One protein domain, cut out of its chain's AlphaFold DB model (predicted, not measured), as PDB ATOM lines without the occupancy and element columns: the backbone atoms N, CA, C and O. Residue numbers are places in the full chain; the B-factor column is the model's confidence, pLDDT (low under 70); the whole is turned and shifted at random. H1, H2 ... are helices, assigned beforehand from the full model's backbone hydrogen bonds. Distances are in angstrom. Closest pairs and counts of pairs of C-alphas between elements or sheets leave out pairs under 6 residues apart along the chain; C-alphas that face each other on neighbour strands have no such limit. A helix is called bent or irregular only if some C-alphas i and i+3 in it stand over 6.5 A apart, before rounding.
ATOM      1  N   HIS A   5     -10.452   6.068  -6.796       55.44
ATOM      2  CA  HIS A   5     -11.138   5.069  -7.600       55.44
ATOM      3  C   HIS A   5     -10.310   4.579  -8.808       55.44
ATOM      4  O   HIS A   5     -10.392   3.407  -9.198       55.44
ATOM      5  N   VAL A   6      -9.501   5.450  -9.413       64.38
ATOM      6  CA  VAL A   6      -8.664   5.114 -10.576       64.38
ATOM      7  C   VAL A   6      -7.469   4.275 -10.139       64.38
ATOM      8  O   VAL A   6      -7.158   3.272 -10.779       64.38
ATOM      9  N   THR A   7      -6.849   4.616  -9.009       70.38
ATOM     10  CA  THR A   7      -5.712   3.864  -8.462       70.38
ATOM     11  C   THR A   7      -6.122   2.464  -8.011       70.38
ATOM     12  O   THR A   7      -5.390   1.509  -8.273       70.38
ATOM     13  N   LYS A   8      -7.325   2.300  -7.439       73.75
ATOM     14  CA  LYS A   8      -7.889   0.989  -7.060       73.75
ATOM     15  C   LYS A   8      -8.194   0.095  -8.267       73.75
ATOM     16  O   LYS A   8      -7.976  -1.115  -8.220       73.75
ATOM     17  N   ARG A   9      -8.691   0.670  -9.369       75.94
ATOM     18  CA  ARG A   9      -8.911  -0.083 -10.618       75.94
ATOM     19  C   ARG A   9      -7.586  -0.457 -11.284       75.94
ATOM     20  O   ARG A   9      -7.437  -1.598 -11.706       75.94
ATOM     21  N   LEU A  10      -6.618   0.459 -11.304       75.75
ATOM     22  CA  LEU A  10      -5.290   0.223 -11.872       75.75
ATOM     23  C   LEU A  10      -4.520  -0.868 -11.113       75.75
ATOM     24  O   LEU A  10      -3.938  -1.746 -11.740       75.75
ATOM     25  N   THR A  11      -4.562  -0.857  -9.779       80.69
ATOM     26  CA  THR A  11      -3.908  -1.887  -8.951       80.69
ATOM     27  C   THR A  11      -4.515  -3.267  -9.160       80.69
ATOM     28  O   THR A  11      -3.764  -4.225  -9.297       80.69
ATOM     29  N   ARG A  12      -5.845  -3.389  -9.272       83.06
ATOM     30  CA  ARG A  12      -6.493  -4.669  -9.619       83.06
ATOM     31  C   ARG A  12      -6.072  -5.178 -10.997       83.06
ATOM     32  O   ARG A  12      -5.818  -6.367 -11.156       83.06
ATOM     33  N   LEU A  13      -5.954  -4.278 -11.971       77.19
ATOM     34  CA  LEU A  13      -5.533  -4.613 -13.333       77.19
ATOM     35  C   LEU A  13      -4.064  -5.063 -13.367       77.19
ATOM     36  O   LEU A  13      -3.749  -6.079 -13.978       77.19
ATOM     37  N   LEU A  14      -3.189  -4.370 -12.632       80.50
ATOM     38  CA  LEU A  14      -1.790  -4.759 -12.429       80.50
ATOM     39  C   LEU A  14      -1.655  -6.108 -11.715       80.50
ATOM     40  O   LEU A  14      -0.798  -6.896 -12.101       80.50
ATOM     41  N   LEU A  15      -2.502  -6.392 -10.720       83.62
ATOM     42  CA  LEU A  15      -2.507  -7.674 -10.010       83.62
ATOM     43  C   LEU A  15      -2.951  -8.830 -10.922       83.62
ATOM     44  O   LEU A  15      -2.379  -9.917 -10.884       83.62
ATOM     45  N   CYS A  16      -3.950  -8.593 -11.778       79.12
ATOM     46  CA  CYS A  16      -4.349  -9.558 -12.802       79.12
ATOM     47  C   CYS A  16      -3.225  -9.789 -13.815       79.12
ATOM     48  O   CYS A  16      -2.901 -10.936 -14.118       79.12
ATOM     49  N   LEU A  17      -2.592  -8.718 -14.300       74.00
ATOM     50  CA  LEU A  17      -1.488  -8.817 -15.253       74.00
ATOM     51  C   LEU A  17      -0.288  -9.560 -14.649       74.00
ATOM     52  O   LEU A  17       0.260 -10.450 -15.298       74.00
ATOM     53  N   SER A  18       0.081  -9.278 -13.397       78.38
ATOM     54  CA  SER A  18       1.184  -9.972 -12.724       78.38
ATOM     55  C   SER A  18       0.881 -11.453 -12.485       78.38
ATOM     56  O   SER A  18       1.761 -12.288 -12.700       78.38
ATOM     57  N   SER A  19      -0.364 -11.801 -12.142       77.50
ATOM     58  CA  SER A  19      -0.813 -13.193 -12.024       77.50
ATOM     59  C   SER A  19      -0.742 -13.931 -13.367       77.50
ATOM     60  O   SER A  19      -0.200 -15.036 -13.436       77.50
ATOM     61  N   THR A  20      -1.180 -13.298 -14.461       74.56
ATOM     62  CA  THR A  20      -1.071 -13.894 -15.805       74.56
ATOM     63  C   THR A  20       0.377 -14.042 -16.274       74.56
ATOM     64  O   THR A  20       0.716 -15.064 -16.867       74.56
ATOM     65  N   LEU A  21       1.265 -13.091 -15.954       74.50
ATOM     66  CA  LEU A  21       2.698 -13.218 -16.242       74.50
ATOM     67  C   LEU A  21       3.365 -14.320 -15.409       74.50
ATOM     68  O   LEU A  21       4.253 -15.005 -15.915       74.50
ATOM     69  N   ALA A  22       2.960 -14.498 -14.148       74.31
ATOM     70  CA  ALA A  22       3.470 -15.565 -13.290       74.31
ATOM     71  C   ALA A  22       3.058 -16.947 -13.815       74.31
ATOM     72  O   ALA A  22       3.894 -17.848 -13.888       74.31
ATOM     73  N   LEU A  23       1.810 -17.086 -14.274       68.31
ATOM     74  CA  LEU A  23       1.334 -18.291 -14.955       68.31
ATOM     75  C   LEU A  23       2.090 -18.530 -16.269       68.31
ATOM     76  O   LEU A  23       2.525 -19.648 -16.525       68.31
ATOM     77  N   LEU A  24       2.340 -17.482 -17.059       62.88
ATOM     78  CA  LEU A  24       3.095 -17.590 -18.310       62.88
ATOM     79  C   LEU A  24       4.561 -18.009 -18.080       62.88
ATOM     80  O   LEU A  24       5.094 -18.819 -18.837       62.88
ATOM     81  N   LYS A  25       5.201 -17.519 -17.010       66.19
ATOM     82  CA  LYS A  25       6.540 -17.973 -16.587       66.19
ATOM     83  C   LYS A  25       6.535 -19.414 -16.074       66.19
ATOM     84  O   LYS A  25       7.469 -20.151 -16.372       66.19
ATOM     85  N   GLY A  26       5.491 -19.832 -15.356       62.88
ATOM     86  CA  GLY A  26       5.310 -21.227 -14.943       62.88
ATOM     87  C   GLY A  26       5.166 -22.181 -16.136       62.88
ATOM     88  O   GLY A  26       5.713 -23.280 -16.120       62.88
ATOM     89  N   VAL A  27       4.521 -21.729 -17.215       56.66
ATOM     90  CA  VAL A  27       4.376 -22.495 -18.465       56.66
ATOM     91  C   VAL A  27       5.691 -22.589 -19.250       56.66
ATOM     92  O   VAL A  27       5.916 -23.595 -19.908       56.66
ATOM     93  N   GLN A  28       6.620 -21.632 -19.128       55.56
ATOM     94  CA  GLN A  28       7.966 -21.763 -19.720       55.56
ATOM     95  C   GLN A  28       8.827 -22.850 -19.048       55.56
ATOM     96  O   GLN A  28       9.786 -23.325 -19.655       55.56
ATOM     97  N   ALA A  29       8.482 -23.277 -17.827       51.28
ATOM     98  CA  ALA A  29       9.104 -24.429 -17.167       51.28
ATOM     99  C   ALA A  29       8.470 -25.771 -17.585       51.28
ATOM    100  O   ALA A  29       9.102 -26.820 -17.436       51.28
ATOM    101  N   PHE A  45       1.010 -17.209 -33.330       84.25
ATOM    102  CA  PHE A  45       0.037 -16.205 -33.758       84.25
ATOM    103  C   PHE A  45      -0.779 -15.657 -32.576       84.25
ATOM    104  O   PHE A  45      -0.884 -14.439 -32.412       84.25
ATOM    105  N   TRP A  46      -1.286 -16.530 -31.700       87.06
ATOM    106  CA  TRP A  46      -2.005 -16.111 -30.491       87.06
ATOM    107  C   TRP A  46      -1.125 -15.357 -29.502       87.06
ATOM    108  O   TRP A  46      -1.584 -14.385 -28.903       87.06
ATOM    109  N   LEU A  47       0.137 -15.761 -29.349       84.56
ATOM    110  CA  LEU A  47       1.077 -15.063 -28.477       84.56
ATOM    111  C   LEU A  47       1.341 -13.634 -28.976       84.56
ATOM    112  O   LEU A  47       1.309 -12.689 -28.187       84.56
ATOM    113  N   VAL A  48       1.547 -13.465 -30.285       90.06
ATOM    114  CA  VAL A  48       1.717 -12.143 -30.907       90.06
ATOM    115  C   VAL A  48       0.449 -11.308 -30.749       90.06
ATOM    116  O   VAL A  48       0.534 -10.148 -30.349       90.06
ATOM    117  N   PHE A  49      -0.728 -11.892 -30.981       91.44
ATOM    118  CA  PHE A  49      -2.007 -11.206 -30.791       91.44
ATOM    119  C   PHE A  49      -2.215 -10.755 -29.338       91.44
ATOM    120  O   PHE A  49      -2.601  -9.612 -29.091       91.44
ATOM    121  N   LEU A  50      -1.895 -11.612 -28.365       91.69
ATOM    122  CA  LEU A  50      -1.966 -11.285 -26.942       91.69
ATOM    123  C   LEU A  50      -0.995 -10.149 -26.579       91.69
ATOM    124  O   LEU A  50      -1.360  -9.216 -25.864       91.69
ATOM    125  N   CYS A  51       0.224 -10.188 -27.115       93.56
ATOM    126  CA  CYS A  51       1.223  -9.146 -26.894       93.56
ATOM    127  C   CYS A  51       0.770  -7.801 -27.488       93.56
ATOM    128  O   CYS A  51       0.766  -6.784 -26.795       93.56
ATOM    129  N   LEU A  52       0.275  -7.795 -28.727       94.88
ATOM    130  CA  LEU A  52      -0.260  -6.589 -29.368       94.88
ATOM    131  C   LEU A  52      -1.495  -6.044 -28.641       94.88
ATOM    132  O   LEU A  52      -1.615  -4.830 -28.472       94.88
ATOM    133  N   SER A  53      -2.379  -6.922 -28.163       95.12
ATOM    134  CA  SER A  53      -3.554  -6.539 -27.375       95.12
ATOM    135  C   SER A  53      -3.148  -5.839 -26.074       95.12
ATOM    136  O   SER A  53      -3.613  -4.734 -25.789       95.12
ATOM    137  N   THR A  54      -2.202  -6.411 -25.322       92.75
ATOM    138  CA  THR A  54      -1.710  -5.790 -24.079       92.75
ATOM    139  C   THR A  54      -1.046  -4.436 -24.338       92.75
ATOM    140  O   THR A  54      -1.394  -3.460 -23.670       92.75
ATOM    141  N   ILE A  55      -0.189  -4.319 -25.356       94.69
ATOM    142  CA  ILE A  55       0.416  -3.035 -25.750       94.69
ATOM    143  C   ILE A  55      -0.671  -2.014 -26.115       94.69
ATOM    144  O   ILE A  55      -0.642  -0.883 -25.628       94.69
ATOM    145  N   GLY A  56      -1.666  -2.422 -26.907       96.25
ATOM    146  CA  GLY A  56      -2.795  -1.578 -27.290       96.25
ATOM    147  C   GLY A  56      -3.569  -1.051 -26.083       96.25
ATOM    148  O   GLY A  56      -3.847   0.145 -26.011       96.25
ATOM    149  N   THR A  57      -3.850  -1.902 -25.091       93.81
ATOM    150  CA  THR A  57      -4.534  -1.467 -23.861       93.81
ATOM    151  C   THR A  57      -3.712  -0.464 -23.054       93.81
ATOM    152  O   THR A  57      -4.269   0.521 -22.573       93.81
ATOM    153  N   VAL A  58      -2.392  -0.646 -22.946       95.00
ATOM    154  CA  VAL A  58      -1.513   0.293 -22.232       95.00
ATOM    155  C   VAL A  58      -1.491   1.649 -22.935       95.00
ATOM    156  O   VAL A  58      -1.700   2.679 -22.290       95.00
ATOM    157  N   VAL A  59      -1.312   1.663 -24.259       96.06
ATOM    158  CA  VAL A  59      -1.345   2.897 -25.063       96.06
ATOM    159  C   VAL A  59      -2.708   3.581 -24.954       96.06
ATOM    160  O   VAL A  59      -2.769   4.797 -24.769       96.06
ATOM    161  N   PHE A  60      -3.797   2.812 -24.998       95.06
ATOM    162  CA  PHE A  60      -5.150   3.334 -24.828       95.06
ATOM    163  C   PHE A  60      -5.347   3.976 -23.453       95.06
ATOM    164  O   PHE A  60      -5.859   5.089 -23.375       95.06
ATOM    165  N   VAL A  61      -4.897   3.335 -22.368       94.88
ATOM    166  CA  VAL A  61      -4.995   3.893 -21.008       94.88
ATOM    167  C   VAL A  61      -4.181   5.180 -20.883       94.88
ATOM    168  O   VAL A  61      -4.685   6.164 -20.339       94.88
ATOM    169  N   ILE A  62      -2.958   5.215 -21.415       94.81
ATOM    170  CA  ILE A  62      -2.116   6.422 -21.403       94.81
ATOM    171  C   ILE A  62      -2.788   7.549 -22.197       94.81
ATOM    172  O   ILE A  62      -2.909   8.670 -21.695       94.81
ATOM    173  N   GLY A  63      -3.272   7.256 -23.406       95.88
ATOM    174  CA  GLY A  63      -3.984   8.215 -24.249       95.88
ATOM    175  C   GLY A  63      -5.260   8.730 -23.587       95.88
ATOM    176  O   GLY A  63      -5.493   9.937 -23.541       95.88
ATOM    177  N   TYR A  64      -6.049   7.840 -22.990       93.38
ATOM    178  CA  TYR A  64      -7.260   8.179 -22.248       93.38
ATOM    179  C   TYR A  64      -6.962   9.095 -21.057       93.38
ATOM    180  O   TYR A  64      -7.610  10.131 -20.898       93.38
ATOM    181  N   MET A  65      -5.930   8.782 -20.265       92.44
ATOM    182  CA  MET A  65      -5.490   9.646 -19.164       92.44
ATOM    183  C   MET A  65      -5.004  11.008 -19.671       92.44
ATOM    184  O   MET A  65      -5.322  12.031 -19.067       92.44
ATOM    185  N   ALA A  66      -4.294  11.058 -20.802       91.75
ATOM    186  CA  ALA A  66      -3.868  12.314 -21.416       91.75
ATOM    187  C   ALA A  66      -5.060  13.161 -21.894       91.75
ATOM    188  O   ALA A  66      -5.077  14.375 -21.674       91.75
ATOM    189  N   VAL A  67      -6.077  12.537 -22.495       93.50
ATOM    190  CA  VAL A  67      -7.315  13.205 -22.926       93.50
ATOM    191  C   VAL A  67      -8.090  13.739 -21.726       93.50
ATOM    192  O   VAL A  67      -8.481  14.906 -21.739       93.50
ATOM    193  N   ILE A  68      -8.261  12.942 -20.667       88.25
ATOM    194  CA  ILE A  68      -8.900  13.400 -19.425       88.25
ATOM    195  C   ILE A  68      -8.126  14.564 -18.820       88.25
ATOM    196  O   ILE A  68      -8.731  15.570 -18.458       88.25
ATOM    197  N   ASN A  69      -6.801  14.460 -18.734       86.94
ATOM    198  CA  ASN A  69      -5.974  15.516 -18.162       86.94
ATOM    199  C   ASN A  69      -6.089  16.806 -18.977       86.94
ATOM    200  O   ASN A  69      -6.285  17.873 -18.396       86.94
ATOM    201  N   ARG A  70      -6.059  16.726 -20.314       87.88
ATOM    202  CA  ARG A  70      -6.294  17.892 -21.179       87.88
ATOM    203  C   ARG A  70      -7.695  18.463 -20.995       87.88
ATOM    204  O   ARG A  70      -7.826  19.673 -20.823       87.88
ATOM    205  N   ARG A  71      -8.730  17.617 -20.971       88.44
ATOM    206  CA  ARG A  71     -10.119  18.040 -20.740       88.44
ATOM    207  C   ARG A  71     -10.256  18.754 -19.395       88.44
ATOM    208  O   ARG A  71     -10.829  19.835 -19.343       88.44
ATOM    209  N   ARG A  72      -9.669  18.205 -18.329       81.00
ATOM    210  CA  ARG A  72      -9.671  18.796 -16.984       81.00
ATOM    211  C   ARG A  72      -8.938  20.141 -16.948       81.00
ATOM    212  O   ARG A  72      -9.424  21.061 -16.303       81.00
ATOM    213  N   ILE A  73      -7.817  20.287 -17.659       82.94
ATOM    214  CA  ILE A  73      -7.093  21.568 -17.763       82.94
ATOM    215  C   ILE A  73      -7.933  22.620 -18.497       82.94
ATOM    216  O   ILE A  73      -7.997  23.762 -18.049       82.94
ATOM    217  N   ILE A  74      -8.587  22.249 -19.600       82.81
ATOM    218  CA  ILE A  74      -9.427  23.170 -20.378       82.81
ATOM    219  C   ILE A  74     -10.635  23.619 -19.552       82.81
ATOM    220  O   ILE A  74     -10.892  24.813 -19.463       82.81
ATOM    221  N   ILE A  75     -11.322  22.686 -18.886       78.06
ATOM    222  CA  ILE A  75     -12.456  23.005 -18.007       78.06
ATOM    223  C   ILE A  75     -12.002  23.935 -16.877       78.06
ATOM    224  O   ILE A  75     -12.623  24.969 -16.677       78.06
ATOM    225  N   ARG A  76     -10.874  23.654 -16.211       70.69
ATOM    226  CA  ARG A  76     -10.329  24.548 -15.172       70.69
ATOM    227  C   ARG A  76      -9.964  25.939 -15.691       70.69
ATOM    228  O   ARG A  76     -10.086  26.903 -14.949       70.69
ATOM    229  N   ARG A  77      -9.495  26.053 -16.939       73.00
ATOM    230  CA  ARG A  77      -9.180  27.354 -17.552       73.00
ATOM    231  C   ARG A  77     -10.425  28.154 -17.927       73.00
ATOM    232  O   ARG A  77     -10.367  29.375 -17.883       73.00
ATOM    233  N   ILE A  78     -11.507  27.488 -18.327       74.94
ATOM    234  CA  ILE A  78     -12.760  28.143 -18.736       74.94
ATOM    235  C   ILE A  78     -13.618  28.482 -17.513       74.94
ATOM    236  O   ILE A  78     -14.208  29.553 -17.449       74.94
ATOM    237  N   PHE A  79     -13.652  27.590 -16.526       64.69
ATOM    238  CA  PHE A  79     -14.463  27.702 -15.322       64.69
ATOM    239  C   PHE A  79     -13.579  27.934 -14.097       64.69
ATOM    240  O   PHE A  79     -13.596  27.149 -13.154       64.69
ATOM    241  N   ALA A  80     -12.792  29.010 -14.104       56.12
ATOM    242  CA  ALA A  80     -11.977  29.444 -12.965       56.12
ATOM    243  C   ALA A  80     -12.819  29.931 -11.753       56.12
ATOM    244  O   ALA A  80     -12.404  30.837 -11.038       56.12
ATOM    245  N   SER A  81     -14.006  29.354 -11.541       49.66
ATOM    246  CA  SER A  81     -14.991  29.717 -10.523       49.66
ATOM    247  C   SER A  81     -15.314  28.483  -9.658       49.66
ATOM    248  O   SER A  81     -15.426  27.384 -10.209       49.66
ATOM    249  N   PRO A  82     -15.461  28.631  -8.327       54.97
ATOM    250  CA  PRO A  82     -15.547  27.546  -7.334       54.97
ATOM    251  C   PRO A  82     -16.777  26.622  -7.437       54.97
ATOM    252  O   PRO A  82     -16.945  25.714  -6.631       54.97
ATOM    253  N   GLU A  83     -17.635  26.786  -8.441       54.47
ATOM    254  CA  GLU A  83     -18.904  26.052  -8.563       54.47
ATOM    255  C   GLU A  83     -18.741  24.545  -8.850       54.47
ATOM    256  O   GLU A  83     -19.704  23.791  -8.742       54.47
ATOM    257  N   TYR A  84     -17.529  24.077  -9.169       51.41
ATOM    258  CA  TYR A  84     -17.249  22.655  -9.411       51.41
ATOM    259  C   TYR A  84     -16.758  21.881  -8.179       51.41
ATOM    260  O   TYR A  84     -16.701  20.655  -8.250       51.41
ATOM    261  N   GLU A  85     -16.440  22.544  -7.058       54.72
ATOM    262  CA  GLU A  85     -16.185  21.833  -5.790       54.72
ATOM    263  C   GLU A  85     -17.472  21.181  -5.262       54.72
ATOM    264  O   GLU A  85     -17.453  20.036  -4.825       54.72
ATOM    265  N   LEU A  86     -18.622  21.835  -5.445       55.69
ATOM    266  CA  LEU A  86     -19.914  21.330  -4.967       55.69
ATOM    267  C   LEU A  86     -20.444  20.113  -5.744       55.69
ATOM    268  O   LEU A  86     -21.269  19.368  -5.220       55.69
ATOM    269  N   LEU A  87     -19.993  19.891  -6.986       56.62
ATOM    270  CA  LEU A  87     -20.468  18.771  -7.807       56.62
ATOM    271  C   LEU A  87     -19.671  17.480  -7.555       56.62
ATOM    272  O   LEU A  87     -20.244  16.395  -7.625       56.62
ATOM    273  N   GLU A  88     -18.377  17.583  -7.224       57.78
ATOM    274  CA  GLU A  88     -17.579  16.416  -6.810       57.78
ATOM    275  C   GLU A  88     -17.995  15.921  -5.402       57.78
ATOM    276  O   GLU A  88     -17.906  14.720  -5.133       57.78
ATOM    277  N   ASP A  89     -18.541  16.794  -4.544       56.06
ATOM    278  CA  ASP A  89     -19.106  16.416  -3.237       56.06
ATOM    279  C   ASP A  89     -20.493  15.756  -3.339       56.06
ATOM    280  O   ASP A  89     -20.806  14.848  -2.564       56.06
ATOM    281  N   TYR A  90     -21.311  16.131  -4.328       52.94
ATOM    282  CA  TYR A  90     -22.652  15.559  -4.511       52.94
ATOM    283  C   TYR A  90     -22.616  14.084  -4.952       52.94
ATOM    284  O   TYR A  90     -23.422  13.275  -4.488       52.94
ATOM    285  N   ASP A  91     -21.639  13.708  -5.785       56.22
ATOM    286  CA  ASP A  91     -21.429  12.308  -6.186       56.22
ATOM    287  C   ASP A  91     -20.874  11.453  -5.032       56.22
ATOM    288  O   ASP A  91     -21.187  10.266  -4.943       56.22
ATOM    289  N   ASN A  92     -20.100  12.038  -4.107       55.94
ATOM    290  CA  ASN A  92     -19.591  11.314  -2.938       55.94
ATOM    291  C   ASN A  92     -20.697  11.025  -1.913       55.94
ATOM    292  O   ASN A  92     -20.750   9.903  -1.402       55.94
ATOM    293  N   ILE A  93     -21.615  11.972  -1.676       54.84
ATOM    294  CA  ILE A  93     -22.775  11.782  -0.782       54.84
ATOM    295  C   ILE A  93     -23.738  10.721  -1.342       54.84
ATOM    296  O   ILE A  93     -24.304   9.940  -0.583       54.84
ATOM    297  N   ALA A  94     -23.883  10.617  -2.667       54.66
ATOM    298  CA  ALA A  94     -24.745   9.609  -3.290       54.66
ATOM    299  C   ALA A  94     -24.211   8.164  -3.166       54.66
ATOM    300  O   ALA A  94     -24.984   7.208  -3.284       54.66
ATOM    301  N   THR A  95     -22.908   7.984  -2.924       52.28
ATOM    302  CA  THR A  95     -22.310   6.660  -2.675       52.28
ATOM    303  C   THR A  95     -22.329   6.229  -1.215       52.28
ATOM    304  O   THR A  95     -22.099   5.043  -0.963       52.28
ATOM    305  N   ASP A  96     -22.612   7.131  -0.270       45.84
ATOM    306  CA  ASP A  96     -22.790   6.744   1.126       45.84
ATOM    307  C   ASP A  96     -24.241   6.311   1.340       45.84
ATOM    308  O   ASP A  96     -25.193   7.087   1.430       45.84
TER     309      ASP A  96
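This is residues 5 to 29 and 45 to 96 of the 196 residues of an uncharacterized protein of Ancylostoma caninum (UniProt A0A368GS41). Three helices stand clear of one another in an open frame: H2 is the long bar, H1 runs alongside part of it across a gap and in the opposite direction, and H3 folds back slantwise from the last end of H2 as a short arm. No helix touches another, and the middle between them is empty. The printed part has 77 residues with three named helices, in the order H1, H2, H3, and no named strand; the class is all helix. The whole is extended, with a radius of gyration of the C-alphas of 19.0 A and spans of 59 by 29 by 13 A.

H1 takes residues 5 to 29 and is 37.0 A long from first to last C-alpha; C-alpha 5 is at (-11.138, 5.069, -7.600) and C-alpha 29 at (9.104, -24.429, -17.167). After the cut, H2 takes residues 45 to 78 and is the longest helix by residues, 48.5 A from C-alpha 45 at (0.037, -16.205, -33.758) to C-alpha 78 at (-12.760, 28.143, -18.736). H3 takes residues 82 to 95, 22.4 A from first to last C-alpha, and ends with C-alpha 95 at (-22.310, 6.660, -2.675). H3 is neither bent nor irregular, but only just: C-alphas 83 and 86 are 6.0 A apart.

H1 and H2 are apart, with no C-alpha of the one within 8 A of the other. H1 and H3 are apart by the same measure. H2 and H3 are apart too, although a tight link of 3 residues, 79 to 81, joins them. Along H1 the y values fall from 5.069 at C-alpha 5 to -24.429 at C-alpha 29, along H2 they rise from -16.205 to 28.143, and along H3 they fall from 27.546 at C-alpha 82 to 6.660 at C-alpha 95. In H2 every O i to N i+4 pair is within hydrogen-bond range; in H1 it is 20 of 21 pairs and in H3 5 of 10.

The outline is only just a rod, and the two C-alphas farthest apart, those of Ala 29 and Ser 81, are 59.6 A apart. Residues 30 to 44 are cut out and not printed, and C-alphas 29 and 45 are 20.6 A apart across this cut. Among the residues that stand free are 18 to 29 of H1, 62 to 74 of H2, and 85 to 96, of which 85 to 95 belong to H3. The mean pLDDT of the printed part is 75.2; it is under 70 at residues 5 to 6, 23 to 29 and 79 to 96. The mean is 89 in H2, 71 in H1 and 55 in H3.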